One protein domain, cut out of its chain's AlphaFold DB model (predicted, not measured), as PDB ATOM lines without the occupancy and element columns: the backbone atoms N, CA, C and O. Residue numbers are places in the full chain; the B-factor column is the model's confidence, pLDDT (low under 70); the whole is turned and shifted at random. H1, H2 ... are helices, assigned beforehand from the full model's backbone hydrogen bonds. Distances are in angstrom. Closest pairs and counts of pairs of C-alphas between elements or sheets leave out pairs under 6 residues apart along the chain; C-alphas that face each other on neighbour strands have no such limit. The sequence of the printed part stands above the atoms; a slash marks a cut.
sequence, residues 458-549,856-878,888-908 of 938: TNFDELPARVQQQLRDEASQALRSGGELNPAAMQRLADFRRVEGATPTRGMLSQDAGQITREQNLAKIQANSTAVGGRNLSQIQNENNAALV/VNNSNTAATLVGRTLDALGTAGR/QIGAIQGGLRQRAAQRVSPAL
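This is residues 458 to 549, 856 to 878 and 888 to 908 of the 938 residues of the protein "Phage_lysozyme2 domain-containing protein" of Alcaligenes faecalis (UniProt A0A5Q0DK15). An elongated, loosely joined set of helices has a helical hairpin, H1 and H2, at one end, and the short helices H3 and H8 join this hairpin to the rest. Beyond them H4 and H7 run on toward the other end, where H6 makes the far tip, while H5 meets H4 with its residues 537 to 538 alone and makes a corner with it, nearly at a right angle. The printed part has 136 residues with eight named helices, H1 to H8 in order along the chain, and no named strand; the class is all helix. The whole is only just loose, close to compact, with a radius of gyration of the C-alphas of 17.2 A, and it spans 58 by 36 by 24 A.

H1, residues 465 to 479, begins with C-alpha 465 at (214.729, 146.871, 175.030) and is 20.7 A long from first to last C-alpha. H2 is residues 487 to 498, 16.8 A, and H3 is residues 506 to 510. H4, residues 513 to 527, is 21.1 A long, and H5, residues 537 to 549, is 18.6 A. H6, residues 860 to 878, is the longest at 27.8 A and ends with C-alpha 878 at (184.624, 190.928, 184.460). H7 is residues 888 to 902, 20.9 A, and H8 is residues 905 to 908, with C-alpha 908 at (201.845, 150.043, 189.902).

H3 is the hub and touches four helices. Its closest C-alphas are Leu 509 to Ala 489 of H2, 5.1 A; Gly 507 to Ile 516 of H4, 4.6 A; Arg 506 to Ala 901 of H7, 5.4 A; and Ser 510 to Ala 907 of H8, 5.0 A. H7 touches H3 with residues 900 to 902 alone. H1 and H2 form a helical hairpin at a steep tilt of 39 degrees, opposite ways, closest at the C-alphas of Val 467 and Arg 497, 5.6 A. H8 touches H1, closest at the C-alphas of Ser 905 and Ala 478, 4.6 A, and only just touches H2, with 3 pairs of C-alphas within 8 A, the closest being Leu 908 and Ala 489 at 5.3 A. H4 and H5 touch about perpendicular at 81 degrees, closest at the C-alphas of Ala 523 and Leu 537, 4.8 A. H4 and H6 touch at a steep tilt of 51 degrees, the same way, closest at the C-alphas of Ile 525 and Ala 863, 5.2 A. H6 and H7 are apart. In H1, H2, H3, H4, H5 and H7 every O i to N i+4 pair is within hydrogen-bond range, in H6 14 of 15 are, and H8 is too short for such a pair.

The C-alphas of Asp 461 and Arg 878 are farthest apart, 59.4 A. Residues 550 to 855 and 879 to 887 are not printed, with gaps of 25.1 A and 14.6 A between the C-alphas at the cuts. Of the links printed whole, none is long. Confidence is under 70 at residue 482 and residues 529 to 535, 859 to 878 and 888 to 901.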
ATOM      1  N   THR A 458     204.052 137.089 181.841       83.88
ATOM      2  CA  THR A 458     204.814 137.881 180.863       83.88
ATOM      3  C   THR A 458     206.310 137.753 181.129       83.88
ATOM      4  O   THR A 458     206.787 138.089 182.208       83.88
ATOM      5  N   ASN A 459     207.072 137.308 180.131       86.44
ATOM      6  CA  ASN A 459     208.525 137.248 180.240       86.44
ATOM      7  C   ASN A 459     209.140 138.632 179.969       86.44
ATOM      8  O   ASN A 459     208.929 139.213 178.902       86.44
ATOM      9  N   PHE A 460     209.897 139.164 180.933       86.94
ATOM     10  CA  PHE A 460     210.548 140.471 180.806       86.94
ATOM     11  C   PHE A 460     211.604 140.488 179.693       86.94
ATOM     12  O   PHE A 460     211.730 141.487 178.989       86.94
ATOM     13  N   ASP A 461     212.309 139.373 179.482       88.25
ATOM     14  CA  ASP A 461     213.384 139.286 178.486       88.25
ATOM     15  C   ASP A 461     212.860 139.272 177.041       88.25
ATOM     16  O   ASP A 461     213.557 139.694 176.124       88.25
ATOM     17  N   GLU A 462     211.608 138.857 176.832       85.62
ATOM     18  CA  GLU A 462     210.948 138.878 175.518       85.62
ATOM     19  C   GLU A 462     210.429 140.271 175.129       85.62
ATOM     20  O   GLU A 462     209.971 140.483 174.002       85.62
ATOM     21  N   LEU A 463     210.465 141.233 176.057       86.38
ATOM     22  CA  LEU A 463     210.064 142.608 175.787       86.38
ATOM     23  C   LEU A 463     211.144 143.345 174.986       86.38
ATOM     24  O   LEU A 463     212.329 143.185 175.274       86.38
ATOM     25  N   PRO A 464     210.763 144.231 174.047       88.44
ATOM     26  CA  PRO A 464     211.723 145.103 173.379       88.44
ATOM     27  C   PRO A 464     212.535 145.925 174.388       88.44
ATOM     28  O   PRO A 464     211.980 146.412 175.375       88.44
ATOM     29  N   ALA A 465     213.824 146.161 174.115       87.44
ATOM     30  CA  ALA A 465     214.729 146.871 175.030       87.44
ATOM     31  C   ALA A 465     214.187 148.245 175.479       87.44
ATOM     32  O   ALA A 465     214.294 148.603 176.653       87.44
ATOM     33  N   ARG A 466     213.506 148.972 174.576       89.25
ATOM     34  CA  ARG A 466     212.825 150.241 174.900       89.25
ATOM     35  C   ARG A 466     211.755 150.074 175.984       89.25
ATOM     36  O   ARG A 466     211.647 150.896 176.885       89.25
ATOM     37  N   VAL A 467     210.977 148.993 175.902       88.81
ATOM     38  CA  VAL A 467     209.885 148.693 176.835       88.81
ATOM     39  C   VAL A 467     210.465 148.281 178.180       88.81
ATOM     40  O   VAL A 467     209.985 148.741 179.209       88.81
ATOM     41  N   GLN A 468     211.531 147.476 178.177       90.81
ATOM     42  CA  GLN A 468     212.246 147.115 179.399       90.81
ATOM     43  C   GLN A 468     212.753 148.358 180.137       90.81
ATOM     44  O   GLN A 468     212.526 148.486 181.335       90.81
ATOM     45  N   GLN A 469     213.390 149.298 179.432       89.88
ATOM     46  CA  GLN A 469     213.887 150.535 180.037       89.88
ATOM     47  C   GLN A 469     212.750 151.394 180.608       89.88
ATOM     48  O   GLN A 469     212.810 151.791 181.766       89.88
ATOM     49  N   GLN A 470     211.667 151.585 179.852       88.56
ATOM     50  CA  GLN A 470     210.500 152.331 180.334       88.56
ATOM     51  C   GLN A 470     209.839 151.675 181.557       88.56
ATOM     52  O   GLN A 470     209.363 152.371 182.451       88.56
ATOM     53  N   LEU A 471     209.810 150.340 181.618       89.94
ATOM     54  CA  LEU A 471     209.318 149.613 182.787       89.94
ATOM     55  C   LEU A 471     210.240 149.781 183.995       89.94
ATOM     56  O   LEU A 471     209.733 149.945 185.100       89.94
ATOM     57  N   ARG A 472     211.564 149.775 183.799       90.94
ATOM     58  CA  ARG A 472     212.536 150.042 184.871       90.94
ATOM     59  C   ARG A 472     212.341 151.425 185.467       90.94
ATOM     60  O   ARG A 472     212.293 151.552 186.687       90.94
ATOM     61  N   ASP A 473     212.194 152.438 184.620       89.06
ATOM     62  CA  ASP A 473     212.037 153.822 185.063       89.06
ATOM     63  C   ASP A 473     210.781 153.970 185.936       89.06
ATOM     64  O   ASP A 473     210.866 154.416 187.083       89.06
ATOM     65  N   GLU A 474     209.639 153.481 185.445       87.19
ATOM     66  CA  GLU A 474     208.345 153.553 186.136       87.19
ATOM     67  C   GLU A 474     208.294 152.697 187.408       87.19
ATOM     68  O   GLU A 474     207.825 153.152 188.455       87.19
ATOM     69  N   ALA A 475     208.821 151.470 187.357       87.69
ATOM     70  CA  ALA A 475     208.887 150.588 188.517       87.69
ATOM     71  C   ALA A 475     209.830 151.143 189.589       87.69
ATOM     72  O   ALA A 475     209.493 151.121 190.771       87.69
ATOM     73  N   SER A 476     210.980 151.705 189.200       86.31
ATOM     74  CA  SER A 476     211.900 152.341 190.145       86.31
ATOM     75  C   SER A 476     211.253 153.543 190.834       86.31
ATOM     76  O   SER A 476     211.457 153.751 192.030       86.31
ATOM     77  N   GLN A 477     210.435 154.317 190.112       85.44
ATOM     78  CA  GLN A 477     209.706 155.447 190.676       85.44
ATOM     79  C   GLN A 477     208.592 154.994 191.627       85.44
ATOM     80  O   GLN A 477     208.417 155.605 192.681       85.44
ATOM     81  N   ALA A 478     207.880 153.917 191.292       83.69
ATOM     82  CA  ALA A 478     206.872 153.324 192.165       83.69
ATOM     83  C   ALA A 478     207.499 152.775 193.459       83.69
ATOM     84  O   ALA A 478     207.069 153.136 194.555       83.69
ATOM     85  N   LEU A 479     208.581 151.998 193.356       82.88
ATOM     86  CA  LEU A 479     209.270 151.387 194.501       82.88
ATOM     87  C   LEU A 479     209.861 152.416 195.480       82.88
ATOM     88  O   LEU A 479     209.930 152.148 196.677       82.88
ATOM     89  N   ARG A 480     210.222 153.625 195.018       83.00
ATOM     90  CA  ARG A 480     210.669 154.725 195.903       83.00
ATOM     91  C   ARG A 480     209.616 155.150 196.927       83.00
ATOM     92  O   ARG A 480     209.979 155.749 197.931       83.00
ATOM     93  N   SER A 481     208.339 154.866 196.676       76.25
ATOM     94  CA  SER A 481     207.253 155.163 197.617       76.25
ATOM     95  C   SER A 481     206.990 154.051 198.642       76.25
ATOM     96  O   SER A 481     206.103 154.199 199.475       76.25
ATOM     97  N   GLY A 482     207.786 152.972 198.625       68.31
ATOM     98  CA  GLY A 482     207.827 151.963 199.690       68.31
ATOM     99  C   GLY A 482     206.829 150.804 199.574       68.31
ATOM    100  O   GLY A 482     206.736 150.020 200.512       68.31
ATOM    101  N   GLY A 483     206.095 150.674 198.464       75.62
ATOM    102  CA  GLY A 483     205.153 149.567 198.230       75.62
ATOM    103  C   GLY A 483     205.715 148.420 197.377       75.62
ATOM    104  O   GLY A 483     206.754 148.561 196.732       75.62
ATOM    105  N   GLU A 484     204.996 147.294 197.335       83.25
ATOM    106  CA  GLU A 484     205.261 146.168 196.421       83.25
ATOM    107  C   GLU A 484     204.609 146.394 195.051       83.25
ATOM    108  O   GLU A 484     203.576 147.056 194.963       83.25
ATOM    109  N   LEU A 485     205.193 145.857 193.975       85.75
ATOM    110  CA  LEU A 485     204.658 146.021 192.620       85.75
ATOM    111  C   LEU A 485     203.459 145.094 192.374       85.75
ATOM    112  O   LEU A 485     203.538 143.893 192.614       85.75
ATOM    113  N   ASN A 486     202.376 145.628 191.811       89.44
ATOM    114  CA  ASN A 486     201.206 144.852 191.420       89.44
ATOM    115  C   ASN A 486     201.448 144.133 190.068       89.44
ATOM    116  O   ASN A 486     201.653 144.809 189.048       89.44
ATOM    117  N   PRO A 487     201.360 142.786 190.009       88.19
ATOM    118  CA  PRO A 487     201.600 142.013 188.786       88.19
ATOM    119  C   PRO A 487     200.722 142.417 187.598       88.19
ATOM    120  O   PRO A 487     201.211 142.599 186.481       88.19
ATOM    121  N   ALA A 488     199.422 142.612 187.834       89.12
ATOM    122  CA  ALA A 488     198.467 142.940 186.780       89.12
ATOM    123  C   ALA A 488     198.668 144.368 186.251       89.12
ATOM    124  O   ALA A 488     198.569 144.599 185.045       89.12
ATOM    125  N   ALA A 489     198.975 145.331 187.124       90.81
ATOM    126  CA  ALA A 489     199.253 146.705 186.710       90.81
ATOM    127  C   ALA A 489     200.561 146.812 185.909       90.81
ATOM    128  O   ALA A 489     200.600 147.514 184.897       90.81
ATOM    129  N   MET A 490     201.598 146.063 186.304       91.75
ATOM    130  CA  MET A 490     202.864 145.985 185.565       91.75
ATOM    131  C   MET A 490     202.691 145.356 184.180       91.75
ATOM    132  O   MET A 490     203.238 145.870 183.205       91.75
ATOM    133  N   GLN A 491     201.884 144.297 184.058       92.38
ATOM    134  CA  GLN A 491     201.547 143.709 182.757       92.38
ATOM    135  C   GLN A 491     200.822 144.714 181.853       92.38
ATOM    136  O   GLN A 491     201.198 144.893 180.694       92.38
ATOM    137  N   ARG A 492     199.812 145.416 182.386       94.12
ATOM    138  CA  ARG A 492     199.081 146.454 181.641       94.12
ATOM    139  C   ARG A 492     200.025 147.564 181.191       94.12
ATOM    140  O   ARG A 492     199.957 147.981 180.041       94.12
ATOM    141  N   LEU A 493     200.937 148.008 182.059       92.69
ATOM    142  CA  LEU A 493     201.941 149.005 181.695       92.69
ATOM    143  C   LEU A 493     202.832 148.498 180.556       92.69
ATOM    144  O   LEU A 493     203.052 149.232 179.596       92.69
ATOM    145  N   ALA A 494     203.292 147.247 180.618       92.19
ATOM    146  CA  ALA A 494     204.088 146.642 179.553       92.19
ATOM    147  C   ALA A 494     203.331 146.624 178.213       92.19
ATOM    148  O   ALA A 494     203.911 146.965 177.182       92.19
ATOM    149  N   ASP A 495     202.035 146.302 178.222       93.06
ATOM    150  CA  ASP A 495     201.183 146.360 177.030       93.06
ATOM    151  C   ASP A 495     201.051 147.785 176.478       93.06
ATOM    152  O   ASP A 495     201.221 147.995 175.277       93.06
ATOM    153  N   PHE A 496     200.828 148.780 177.345       94.25
ATOM    154  CA  PHE A 496     200.802 150.191 176.949       94.25
ATOM    155  C   PHE A 496     202.127 150.636 176.327       94.25
ATOM    156  O   PHE A 496     202.117 151.345 175.330       94.25
ATOM    157  N   ARG A 497     203.270 150.197 176.867       92.88
ATOM    158  CA  ARG A 497     204.596 150.538 176.324       92.88
ATOM    159  C   ARG A 497     204.914 149.830 175.001       92.88
ATOM    160  O   ARG A 497     205.749 150.315 174.237       92.88
ATOM    161  N   ARG A 498     204.256 148.706 174.694       91.50
ATOM    162  CA  ARG A 498     204.361 148.053 173.375       91.50
ATOM    163  C   ARG A 498     203.658 148.861 172.279       91.50
ATOM    164  O   ARG A 498     204.139 148.856 171.149       91.50
ATOM    165  N   VAL A 499     202.571 149.561 172.610       92.44
ATOM    166  CA  VAL A 499     201.832 150.429 171.680       92.44
ATOM    167  C   VAL A 499     202.448 151.827 171.678       92.44
ATOM    168  O   VAL A 499     202.353 152.579 172.645       92.44
ATOM    169  N   GLU A 500     203.092 152.195 170.576       87.62
ATOM    170  CA  GLU A 500     203.787 153.475 170.486       87.62
ATOM    171  C   GLU A 500     202.827 154.669 170.565       87.62
ATOM    172  O   GLU A 500     201.805 154.719 169.886       87.62
ATOM    173  N   GLY A 501     203.157 155.646 171.411       85.38
ATOM    174  CA  GLY A 501     202.338 156.843 171.616       85.38
ATOM    175  C   GLY A 501     201.130 156.651 172.540       85.38
ATOM    176  O   GLY A 501     200.490 157.645 172.879       85.38
ATOM    177  N   ALA A 502     200.835 155.428 172.996       91.25
ATOM    178  CA  ALA A 502     199.787 155.201 173.983       91.25
ATOM    179  C   ALA A 502     200.259 155.626 175.385       91.25
ATOM    180  O   ALA A 502     201.247 155.124 175.924       91.25
ATOM    181  N   THR A 503     199.522 156.548 176.000       91.12
ATOM    182  CA  THR A 503     199.784 157.057 177.347       91.12
ATOM    183  C   THR A 503     198.751 156.491 178.327       91.12
ATOM    184  O   THR A 503     197.570 156.843 178.232       91.12
ATOM    185  N   PRO A 504     199.147 155.623 179.276       92.94
ATOM    186  CA  PRO A 504     198.224 155.102 180.277       92.94
ATOM    187  C   PRO A 504     197.821 156.175 181.293       92.94
ATOM    188  O   PRO A 504     198.641 156.997 181.700       92.94
ATOM    189  N   THR A 505     196.575 156.121 181.767       91.75
ATOM    190  CA  THR A 505     196.158 156.820 182.992       91.75
ATOM    191  C   THR A 505     196.244 155.889 184.197       91.75
ATOM    192  O   THR A 505     196.287 154.659 184.067       91.75
ATOM    193  N   ARG A 506     196.223 156.463 185.402       89.94
ATOM    194  CA  ARG A 506     196.192 155.691 186.650       89.94
ATOM    195  C   ARG A 506     194.993 154.735 186.695       89.94
ATOM    196  O   ARG A 506     195.153 153.577 187.089       89.94
ATOM    197  N   GLY A 507     193.810 155.183 186.274       89.38
ATOM    198  CA  GLY A 507     192.607 154.354 186.178       89.38
ATOM    199  C   GLY A 507     192.766 153.183 185.207       89.38
ATOM    200  O   GLY A 507     192.417 152.057 185.552       89.38
ATOM    201  N   MET A 508     193.375 153.398 184.036       92.00
ATOM    202  CA  MET A 508     193.599 152.331 183.046       92.00
ATOM    203  C   MET A 508     194.510 151.213 183.573       92.00
ATOM    204  O   MET A 508     194.264 150.040 183.287       92.00
ATOM    205  N   LEU A 509     195.542 151.552 184.352       92.69
ATOM    206  CA  LEU A 509     196.477 150.566 184.904       92.69
ATOM    207  C   LEU A 509     195.945 149.871 186.153       92.69
ATOM    208  O   LEU A 509     196.099 148.661 186.270       92.69
ATOM    209  N   SER A 510     195.304 150.606 187.062       91.06
ATOM    210  CA  SER A 510     194.740 150.028 188.290       91.06
ATOM    211  C   SER A 510     193.459 149.233 188.029       91.06
ATOM    212  O   SER A 510     193.219 148.231 188.695       91.06
ATOM    213  N   GLN A 511     192.668 149.634 187.025       91.75
ATOM    214  CA  GLN A 511     191.288 149.179 186.820       91.75
ATOM    215  C   GLN A 511     190.384 149.444 188.042       91.75
ATOM    216  O   GLN A 511     189.360 148.783 188.212       91.75
ATOM    217  N   ASP A 512     190.739 150.431 188.873       90.19
ATOM    218  CA  ASP A 512     189.906 150.878 189.988       90.19
ATOM    219  C   ASP A 512     188.676 151.635 189.469       90.19
ATOM    220  O   ASP A 512     188.790 152.623 188.733       90.19
ATOM    221  N   ALA A 513     187.488 151.180 189.869       86.31
ATOM    222  CA  ALA A 513     186.219 151.713 189.386       86.31
ATOM    223  C   ALA A 513     186.042 153.198 189.745       86.31
ATOM    224  O   ALA A 513     185.677 154.003 188.885       86.31
ATOM    225  N   GLY A 514     186.364 153.580 190.986       88.50
ATOM    226  CA  GLY A 514     186.242 154.960 191.453       88.50
ATOM    227  C   GLY A 514     187.207 155.905 190.735       88.50
ATOM    228  O   GLY A 514     186.833 157.020 190.363       88.50
ATOM    229  N   GLN A 515     188.443 155.465 190.501       88.06
ATOM    230  CA  GLN A 515     189.446 156.226 189.762       88.06
ATOM    231  C   GLN A 515     189.047 156.419 188.298       88.06
ATOM    232  O   GLN A 515     189.097 157.550 187.815       88.06
ATOM    233  N   ILE A 516     188.588 155.364 187.615       88.88
ATOM    234  CA  ILE A 516     188.098 155.460 186.231       88.88
ATOM    235  C   ILE A 516     186.900 156.411 186.145       88.88
ATOM    236  O   ILE A 516     186.854 157.252 185.248       88.88
ATOM    237  N   THR A 517     185.964 156.354 187.097       87.19
ATOM    238  CA  THR A 517     184.840 157.298 187.158       87.19
ATOM    239  C   THR A 517     185.302 158.746 187.272       87.19
ATOM    240  O   THR A 517     184.837 159.597 186.510       87.19
ATOM    241  N   ARG A 518     186.234 159.037 188.186       87.31
ATOM    242  CA  ARG A 518     186.787 160.391 188.349       87.31
ATOM    243  C   ARG A 518     187.479 160.870 187.076       87.31
ATOM    244  O   ARG A 518     187.255 162.003 186.665       87.31
ATOM    245  N   GLU A 519     188.280 160.017 186.445       88.31
ATOM    246  CA  GLU A 519     189.017 160.349 185.223       88.31
ATOM    247  C   GLU A 519     188.087 160.597 184.031       88.31
ATOM    248  O   GLU A 519     188.247 161.600 183.338       88.31
ATOM    249  N   GLN A 520     187.083 159.742 183.808       87.25
ATOM    250  CA  GLN A 520     186.150 159.916 182.691       87.25
ATOM    251  C   GLN A 520     185.234 161.130 182.878       87.25
ATOM    252  O   GLN A 520     185.018 161.879 181.926       87.25
ATOM    253  N   ASN A 521     184.739 161.380 184.095       86.25
ATOM    254  CA  ASN A 521     183.937 162.574 184.372       86.25
ATOM    255  C   ASN A 521     184.784 163.855 184.247       86.25
ATOM    256  O   ASN A 521     184.322 164.837 183.668       86.25
ATOM    257  N   LEU A 522     186.042 163.834 184.710       84.50
ATOM    258  CA  LEU A 522     186.968 164.956 184.545       84.50
ATOM    259  C   LEU A 522     187.292 165.213 183.068       84.50
ATOM    260  O   LEU A 522     187.292 166.367 182.653       84.50
ATOM    261  N   ALA A 523     187.508 164.167 182.265       84.94
ATOM    262  CA  ALA A 523     187.734 164.305 180.827       84.94
ATOM    263  C   ALA A 523     186.554 164.992 180.118       84.94
ATOM    264  O   ALA A 523     186.773 165.840 179.258       84.94
ATOM    265  N   LYS A 524     185.309 164.684 180.513       83.12
ATOM    266  CA  LYS A 524     184.101 165.330 179.965       83.12
ATOM    267  C   LYS A 524     183.989 166.799 180.353       83.12
ATOM    268  O   LYS A 524     183.682 167.625 179.503       83.12
ATOM    269  N   ILE A 525     184.269 167.128 181.613       79.88
ATOM    270  CA  ILE A 525     184.300 168.523 182.073       79.88
ATOM    271  C   ILE A 525     185.383 169.297 181.307       79.88
ATOM    272  O   ILE A 525     185.114 170.384 180.807       79.88
ATOM    273  N   GLN A 526     186.573 168.709 181.143       77.00
ATOM    274  CA  GLN A 526     187.694 169.320 180.421       77.00
ATOM    275  C   GLN A 526     187.424 169.507 178.927       77.00
ATOM    276  O   GLN A 526     187.866 170.497 178.357       77.00
ATOM    277  N   ALA A 527     186.700 168.583 178.291       76.06
ATOM    278  CA  ALA A 527     186.291 168.724 176.895       76.06
ATOM    279  C   ALA A 527     185.349 169.921 176.673       76.06
ATOM    280  O   ALA A 527     185.332 170.483 175.583       76.06
ATOM    281  N   ASN A 528     184.608 170.323 177.710       71.00
ATOM    282  CA  ASN A 528     183.669 171.441 177.670       71.00
ATOM    283  C   ASN A 528     184.251 172.759 178.208       71.00
ATOM    284  O   ASN A 528     183.533 173.751 178.218       71.00
ATOM    285  N   SER A 529     185.505 172.784 178.674       66.81
ATOM    286  CA  SER A 529     186.131 173.976 179.265       66.81
ATOM    287  C   SER A 529     187.319 174.452 178.429       66.81
ATOM    288  O   SER A 529     188.209 173.661 178.118       66.81
ATOM    289  N   THR A 530     187.396 175.750 178.135       57.12
ATOM    290  CA  THR A 530     188.524 176.356 177.391       57.12
ATOM    291  C   THR A 530     189.716 176.740 178.283       57.12
ATOM    292  O   THR A 530     190.795 177.043 177.780       57.12
ATOM    293  N   ALA A 531     189.547 176.698 179.610       47.75
ATOM    294  CA  ALA A 531     190.427 177.357 180.579       47.75
ATOM    295  C   ALA A 531     191.561 176.495 181.182       47.75
ATOM    296  O   ALA A 531     192.260 176.953 182.087       47.75
ATOM    297  N   VAL A 532     191.769 175.249 180.738       53.41
ATOM    298  CA  VAL A 532     192.763 174.355 181.367       53.41
ATOM    299  C   VAL A 532     194.049 174.297 180.540       53.41
ATOM    300  O   VAL A 532     194.106 173.637 179.507       53.41
ATOM    301  N   GLY A 533     195.103 174.967 181.012       48.66
ATOM    302  CA  GLY A 533     196.450 174.848 180.450       48.66
ATOM    303  C   GLY A 533     197.088 173.482 180.750       48.66
ATOM    304  O   GLY A 533     197.159 173.067 181.906       48.66
ATOM    305  N   GLY A 534     197.579 172.791 179.713       62.09
ATOM    306  CA  GLY A 534     198.253 171.482 179.791       62.09
ATOM    307  C   GLY A 534     197.509 170.355 179.056       62.09
ATOM    308  O   GLY A 534     196.354 170.514 178.678       62.09
ATOM    309  N   ARG A 535     198.164 169.198 178.857       66.44
ATOM    310  CA  ARG A 535     197.594 168.044 178.122       66.44
ATOM    311  C   ARG A 535     196.387 167.462 178.864       66.44
ATOM    312  O   ARG A 535     196.573 166.779 179.876       66.44
ATOM    313  N   ASN A 536     195.171 167.739 178.405       81.81
ATOM    314  CA  ASN A 536     193.934 167.350 179.090       81.81
ATOM    315  C   ASN A 536     193.616 165.843 178.897       81.81
ATOM    316  O   ASN A 536     194.200 165.159 178.053       81.81
ATOM    317  N   LEU A 537     192.727 165.279 179.722       83.62
ATOM    318  CA  LEU A 537     192.398 163.846 179.671       83.62
ATOM    319  C   LEU A 537     191.626 163.465 178.397       83.62
ATOM    320  O   LEU A 537     191.756 162.336 177.932       83.62
ATOM    321  N   SER A 538     190.857 164.389 177.815       83.69
ATOM    322  CA  SER A 538     190.154 164.173 176.543       83.69
ATOM    323  C   SER A 538     191.115 164.125 175.346       83.69
ATOM    324  O   SER A 538     190.965 163.267 174.479       83.69
ATOM    325  N   GLN A 539     192.159 164.956 175.333       85.38
ATOM    326  CA  GLN A 539     193.276 164.882 174.386       85.38
ATOM    327  C   GLN A 539     194.012 163.563 174.560       85.38
ATOM    328  O   GLN A 539     194.232 162.900 173.562       85.38
ATOM    329  N   ILE A 540     194.308 163.123 175.791       86.94
ATOM    330  CA  ILE A 540     194.933 161.807 176.018       86.94
ATOM    331  C   ILE A 540     194.065 160.685 175.443       86.94
ATOM    332  O   ILE A 540     194.592 159.788 174.797       86.94
ATOM    333  N   GLN A 541     192.742 160.725 175.628       87.69
ATOM    334  CA  GLN A 541     191.837 159.735 175.031       87.69
ATOM    335  C   GLN A 541     191.898 159.747 173.498       87.69
ATOM    336  O   GLN A 541     191.947 158.679 172.886       87.69
ATOM    337  N   ASN A 542     191.941 160.930 172.883       87.31
ATOM    338  CA  ASN A 542     192.052 161.067 171.433       87.31
ATOM    339  C   ASN A 542     193.431 160.627 170.901       87.31
ATOM    340  O   ASN A 542     193.513 159.843 169.959       87.31
ATOM    341  N   GLU A 543     194.517 161.066 171.542       89.25
ATOM    342  CA  GLU A 543     195.903 160.679 171.248       89.25
ATOM    343  C   GLU A 543     196.079 159.161 171.344       89.25
ATOM    344  O   GLU A 543     196.705 158.549 170.481       89.25
ATOM    345  N   ASN A 544     195.474 158.547 172.361       91.88
ATOM    346  CA  ASN A 544     195.470 157.107 172.576       91.88
ATOM    347  C   ASN A 544     194.678 156.352 171.504       91.88
ATOM    348  O   ASN A 544     195.147 155.324 171.020       91.88
ATOM    349  N   ASN A 545     193.509 156.861 171.103       90.88
ATOM    350  CA  ASN A 545     192.752 156.303 169.982       90.88
ATOM    351  C   ASN A 545     193.593 156.335 168.697       90.88
ATOM    352  O   ASN A 545     193.782 155.304 168.057       90.88
ATOM    353  N   ALA A 546     194.183 157.489 168.381       90.12
ATOM    354  CA  ALA A 546     195.070 157.646 167.233       90.12
ATOM    355  C   ALA A 546     196.343 156.786 167.344       90.12
ATOM    356  O   ALA A 546     196.870 156.333 166.334       90.12
ATOM    357  N   ALA A 547     196.864 156.544 168.550       92.00
ATOM    358  CA  ALA A 547     197.999 155.648 168.772       92.00
ATOM    359  C   ALA A 547     197.658 154.190 168.433       92.00
ATOM    360  O   ALA A 547     198.472 153.513 167.815       92.00
ATOM    361  N   LEU A 548     196.453 153.712 168.770       93.12
ATOM    362  CA  LEU A 548     196.012 152.359 168.409       93.12
ATOM    363  C   LEU A 548     195.880 152.181 166.896       93.12
ATOM    364  O   LEU A 548     196.303 151.156 166.367       93.12
ATOM    365  N   VAL A 549     195.323 153.178 166.204       92.12
ATOM    366  CA  VAL A 549     195.188 153.133 164.743       92.12
ATOM    367  C   VAL A 549     196.560 153.185 164.073       92.12
ATOM    368  O   VAL A 549     196.891 152.286 163.302       92.12
ATOM    369  N   VAL A 856     180.391 156.287 185.895       79.00
ATOM    370  CA  VAL A 856     180.690 157.219 184.798       79.00
ATOM    371  C   VAL A 856     179.390 157.875 184.337       79.00
ATOM    372  O   VAL A 856     178.433 157.193 183.972       79.00
ATOM    373  N   ASN A 857     179.362 159.206 184.297       73.12
ATOM    374  CA  ASN A 857     178.223 159.919 183.746       73.12
ATOM    375  C   ASN A 857     178.261 159.816 182.223       73.12
ATOM    376  O   ASN A 857     179.090 160.463 181.590       73.12
ATOM    377  N   ASN A 858     177.378 159.018 181.627       75.94
ATOM    378  CA  ASN A 858     177.306 158.829 180.177       75.94
ATOM    379  C   ASN A 858     176.519 159.930 179.442       75.94
ATOM    380  O   ASN A 858     176.618 160.017 178.220       75.94
ATOM    381  N   SER A 859     175.827 160.807 180.169       55.78
ATOM    382  CA  SER A 859     175.027 161.901 179.621       55.78
ATOM    383  C   SER A 859     175.851 163.187 179.537       55.78
ATOM    384  O   SER A 859     176.381 163.674 180.536       55.78
ATOM    385  N   ASN A 860     175.940 163.788 178.348       58.62
ATOM    386  CA  ASN A 860     176.677 165.044 178.157       58.62
ATOM    387  C   ASN A 860     176.038 166.232 178.912       58.62
ATOM    388  O   ASN A 860     176.719 167.210 179.196       58.62
ATOM    389  N   THR A 861     174.766 166.137 179.311       51.44
ATOM    390  CA  THR A 861     173.971 167.224 179.910       51.44
ATOM    391  C   THR A 861     174.560 167.801 181.202       51.44
ATOM    392  O   THR A 861     174.653 169.018 181.337       51.44
ATOM    393  N   ALA A 862     175.019 166.963 182.138       46.25
ATOM    394  CA  ALA A 862     175.552 167.454 183.416       46.25
ATOM    395  C   ALA A 862     176.947 168.086 183.266       46.25
ATOM    396  O   ALA A 862     177.255 169.078 183.922       46.25
ATOM    397  N   ALA A 863     177.778 167.548 182.367       52.28
ATOM    398  CA  ALA A 863     179.089 168.119 182.064       52.28
ATOM    399  C   ALA A 863     178.965 169.454 181.311       52.28
ATOM    400  O   ALA A 863     179.786 170.346 181.510       52.28
ATOM    401  N   THR A 864     177.940 169.607 180.465       54.31
ATOM    402  CA  THR A 864     177.651 170.858 179.749       54.31
ATOM    403  C   THR A 864     177.092 171.930 180.682       54.31
ATOM    404  O   THR A 864     177.473 173.087 180.548       54.31
ATOM    405  N   LEU A 865     176.242 171.566 181.651       48.91
ATOM    406  CA  LEU A 865     175.727 172.509 182.648       48.91
ATOM    407  C   LEU A 865     176.861 173.052 183.528       48.91
ATOM    408  O   LEU A 865     177.017 174.263 183.626       48.91
ATOM    409  N   VAL A 866     177.713 172.175 184.071       54.06
ATOM    410  CA  VAL A 866     178.861 172.587 184.896       54.06
ATOM    411  C   VAL A 866     179.880 173.397 184.083       54.06
ATOM    412  O   VAL A 866     180.323 174.449 184.539       54.06
ATOM    413  N   GLY A 867     180.206 172.964 182.858       53.41
ATOM    414  CA  GLY A 867     181.116 173.692 181.964       53.41
ATOM    415  C   GLY A 867     180.612 175.099 181.628       53.41
ATOM    416  O   GLY A 867     181.324 176.074 181.841       53.41
ATOM    417  N   ARG A 868     179.339 175.226 181.224       54.56
ATOM    418  CA  ARG A 868     178.727 176.528 180.914       54.56
ATOM    419  C   ARG A 868     178.575 177.422 182.138       54.56
ATOM    420  O   ARG A 868     178.706 178.630 181.998       54.56
ATOM    421  N   THR A 869     178.336 176.870 183.330       47.62
ATOM    422  CA  THR A 869     178.311 177.676 184.565       47.62
ATOM    423  C   THR A 869     179.694 178.193 184.951       47.62
ATOM    424  O   THR A 869     179.800 179.323 185.415       47.62
ATOM    425  N   LEU A 870     180.761 177.422 184.714       49.19
ATOM    426  CA  LEU A 870     182.137 177.876 184.938       49.19
ATOM    427  C   LEU A 870     182.541 178.957 183.924       49.19
ATOM    428  O   LEU A 870     183.119 179.968 184.318       49.19
ATOM    429  N   ASP A 871     182.165 178.801 182.652       50.75
ATOM    430  CA  ASP A 871     182.387 179.820 181.618       50.75
ATOM    431  C   ASP A 871     181.554 181.092 181.876       50.75
ATOM    432  O   ASP A 871     182.039 182.211 181.681       50.75
ATOM    433  N   ALA A 872     180.318 180.947 182.369       51.62
ATOM    434  CA  ALA A 872     179.452 182.057 182.772       51.62
ATOM    435  C   ALA A 872     179.993 182.795 184.005       51.62
ATOM    436  O   ALA A 872     179.949 184.021 184.047       51.62
ATOM    437  N   LEU A 873     180.576 182.085 184.977       46.44
ATOM    438  CA  LEU A 873     181.263 182.693 186.124       46.44
ATOM    439  C   LEU A 873     182.548 183.421 185.695       46.44
ATOM    440  O   LEU A 873     182.799 184.534 186.156       46.44
ATOM    441  N   GLY A 874     183.312 182.859 184.751       48.25
ATOM    442  CA  GLY A 874     184.489 183.515 184.170       48.25
ATOM    443  C   GLY A 874     184.156 184.754 183.323       48.25
ATOM    444  O   GLY A 874     184.948 185.695 183.248       48.25
ATOM    445  N   THR A 875     182.970 184.808 182.707       46.09
ATOM    446  CA  THR A 875     182.520 185.960 181.902       46.09
ATOM    447  C   THR A 875     181.762 187.016 182.710       46.09
ATOM    448  O   THR A 875     181.972 188.204 182.455       46.09
ATOM    449  N   ALA A 876     180.974 186.624 183.716       43.88
ATOM    450  CA  ALA A 876     180.321 187.525 184.673       43.88
ATOM    451  C   ALA A 876     181.313 188.139 185.686       43.88
ATOM    452  O   ALA A 876     181.097 189.243 186.182       43.88
ATOM    453  N   GLY A 877     182.461 187.492 185.922       41.34
ATOM    454  CA  GLY A 877     183.552 187.994 186.766       41.34
ATOM    455  C   GLY A 877     184.318 189.208 186.215       41.34
ATOM    456  O   GLY A 877     185.187 189.745 186.903       41.34
ATOM    457  N   ARG A 878     183.996 189.707 185.008       44.97
ATOM    458  CA  ARG A 878     184.624 190.928 184.460       44.97
ATOM    459  C   ARG A 878     184.335 192.192 185.288       44.97
ATOM    460  O   ARG A 878     185.134 193.121 185.223       44.97
ATOM    461  N   GLN A 888     192.489 181.599 189.605       37.66
ATOM    462  CA  GLN A 888     193.656 180.771 189.907       37.66
ATOM    463  C   GLN A 888     193.284 179.506 190.697       37.66
ATOM    464  O   GLN A 888     193.862 178.449 190.450       37.66
ATOM    465  N   ILE A 889     192.293 179.553 191.594       41.25
ATOM    466  CA  ILE A 889     191.928 178.399 192.439       41.25
ATOM    467  C   ILE A 889     191.318 177.254 191.610       41.25
ATOM    468  O   ILE A 889     191.682 176.093 191.816       41.25
ATOM    469  N   GLY A 890     190.455 177.558 190.633       44.28
ATOM    470  CA  GLY A 890     189.857 176.551 189.743       44.28
ATOM    471  C   GLY A 890     190.884 175.868 188.831       44.28
ATOM    472  O   GLY A 890     190.902 174.640 188.714       44.28
ATOM    473  N   ALA A 891     191.806 176.649 188.256       46.06
ATOM    474  CA  ALA A 891     192.893 176.136 187.423       46.06
ATOM    475  C   ALA A 891     193.910 175.301 188.228       46.06
ATOM    476  O   ALA A 891     194.364 174.254 187.762       46.06
ATOM    477  N   ILE A 892     194.220 175.706 189.467       45.03
ATOM    478  CA  ILE A 892     195.132 174.976 190.362       45.03
ATOM    479  C   ILE A 892     194.511 173.646 190.818       45.03
ATOM    480  O   ILE A 892     195.176 172.610 190.754       45.03
ATOM    481  N   GLN A 893     193.235 173.623 191.220       49.47
ATOM    482  CA  GLN A 893     192.558 172.381 191.625       49.47
ATOM    483  C   GLN A 893     192.363 171.408 190.449       49.47
ATOM    484  O   GLN A 893     192.580 170.200 190.608       49.47
ATOM    485  N   GLY A 894     192.015 171.917 189.261       52.84
ATOM    486  CA  GLY A 894     191.937 171.127 188.029       52.84
ATOM    487  C   GLY A 894     193.292 170.532 187.629       52.84
ATOM    488  O   GLY A 894     193.389 169.326 187.384       52.84
ATOM    489  N   GLY A 895     194.355 171.341 187.662       56.56
ATOM    490  CA  GLY A 895     195.722 170.915 187.353       56.56
ATOM    491  C   GLY A 895     196.298 169.899 188.350       56.56
ATOM    492  O   GLY A 895     197.006 168.971 187.952       56.56
ATOM    493  N   LEU A 896     195.967 170.002 189.644       55.00
ATOM    494  CA  LEU A 896     196.370 169.019 190.659       55.00
ATOM    495  C   LEU A 896     195.693 167.656 190.446       55.00
ATOM    496  O   LEU A 896     196.366 166.623 190.495       55.00
ATOM    497  N   ARG A 897     194.387 167.638 190.143       58.72
ATOM    498  CA  ARG A 897     193.641 166.402 189.833       58.72
ATOM    499  C   ARG A 897     194.131 165.744 188.537       58.72
ATOM    500  O   ARG A 897     194.259 164.524 188.481       58.72
ATOM    501  N   GLN A 898     194.482 166.546 187.534       61.00
ATOM    502  CA  GLN A 898     195.078 166.086 186.277       61.00
ATOM    503  C   GLN A 898     196.453 165.442 186.491       61.00
ATOM    504  O   GLN A 898     196.686 164.321 186.039       61.00
ATOM    505  N   ARG A 899     197.348 166.097 187.241       63.06
ATOM    506  CA  ARG A 899     198.664 165.527 187.579       63.06
ATOM    507  C   ARG A 899     198.532 164.225 188.370       63.06
ATOM    508  O   ARG A 899     199.320 163.311 188.153       63.06
ATOM    509  N   ALA A 900     197.537 164.108 189.246       60.72
ATOM    510  CA  ALA A 900     197.280 162.877 189.993       60.72
ATOM    511  C   ALA A 900     196.771 161.717 189.111       60.72
ATOM    512  O   ALA A 900     197.093 160.566 189.395       60.72
ATOM    513  N   ALA A 901     196.012 162.005 188.047       60.19
ATOM    514  CA  ALA A 901     195.539 161.003 187.083       60.19
ATOM    515  C   ALA A 901     196.630 160.551 186.092       60.19
ATOM    516  O   ALA A 901     196.629 159.405 185.642       60.19
ATOM    517  N   GLN A 902     197.570 161.445 185.765       74.31
ATOM    518  CA  GLN A 902     198.695 161.172 184.859       74.31
ATOM    519  C   GLN A 902     199.897 160.526 185.566       74.31
ATOM    520  O   GLN A 902     200.710 159.868 184.923       74.31
ATOM    521  N   ARG A 903     200.018 160.678 186.892       76.12
ATOM    522  CA  ARG A 903     201.004 159.943 187.697       76.12
ATOM    523  C   ARG A 903     200.569 158.486 187.836       76.12
ATOM    524  O   ARG A 903     199.707 158.160 188.649       76.12
ATOM    525  N   VAL A 904     201.195 157.620 187.048       81.06
ATOM    526  CA  VAL A 904     200.886 156.188 186.987       81.06
ATOM    527  C   VAL A 904     201.578 155.356 188.063       81.06
ATOM    528  O   VAL A 904     201.054 154.305 188.421       81.06
ATOM    529  N   SER A 905     202.683 155.835 188.643       79.12
ATOM    530  CA  SER A 905     203.479 155.087 189.630       79.12
ATOM    531  C   SER A 905     202.654 154.530 190.808       79.12
ATOM    532  O   SER A 905     202.841 153.363 191.140       79.12
ATOM    533  N   PRO A 906     201.679 155.261 191.395       79.44
ATOM    534  CA  PRO A 906     200.825 154.716 192.455       79.44
ATOM    535  C   PRO A 906     199.891 153.577 192.018       79.44
ATOM    536  O   PRO A 906     199.449 152.815 192.865       79.44
ATOM    537  N   ALA A 907     199.551 153.460 190.727       78.19
ATOM    538  CA  ALA A 907     198.762 152.329 190.221       78.19
ATOM    539  C   ALA A 907     199.599 151.059 190.029       78.19
ATOM    540  O   ALA A 907     199.025 149.989 189.859       78.19
ATOM    541  N   LEU A 908     200.930 151.177 190.028       79.19
ATOM    542  CA  LEU A 908     201.845 150.043 189.902       79.19
ATOM    543  C   LEU A 908     202.107 149.356 191.235       79.19
ATOM    544  O   LEU A 908     202.771 148.327 191.244       79.19
TER     545      LEU A 908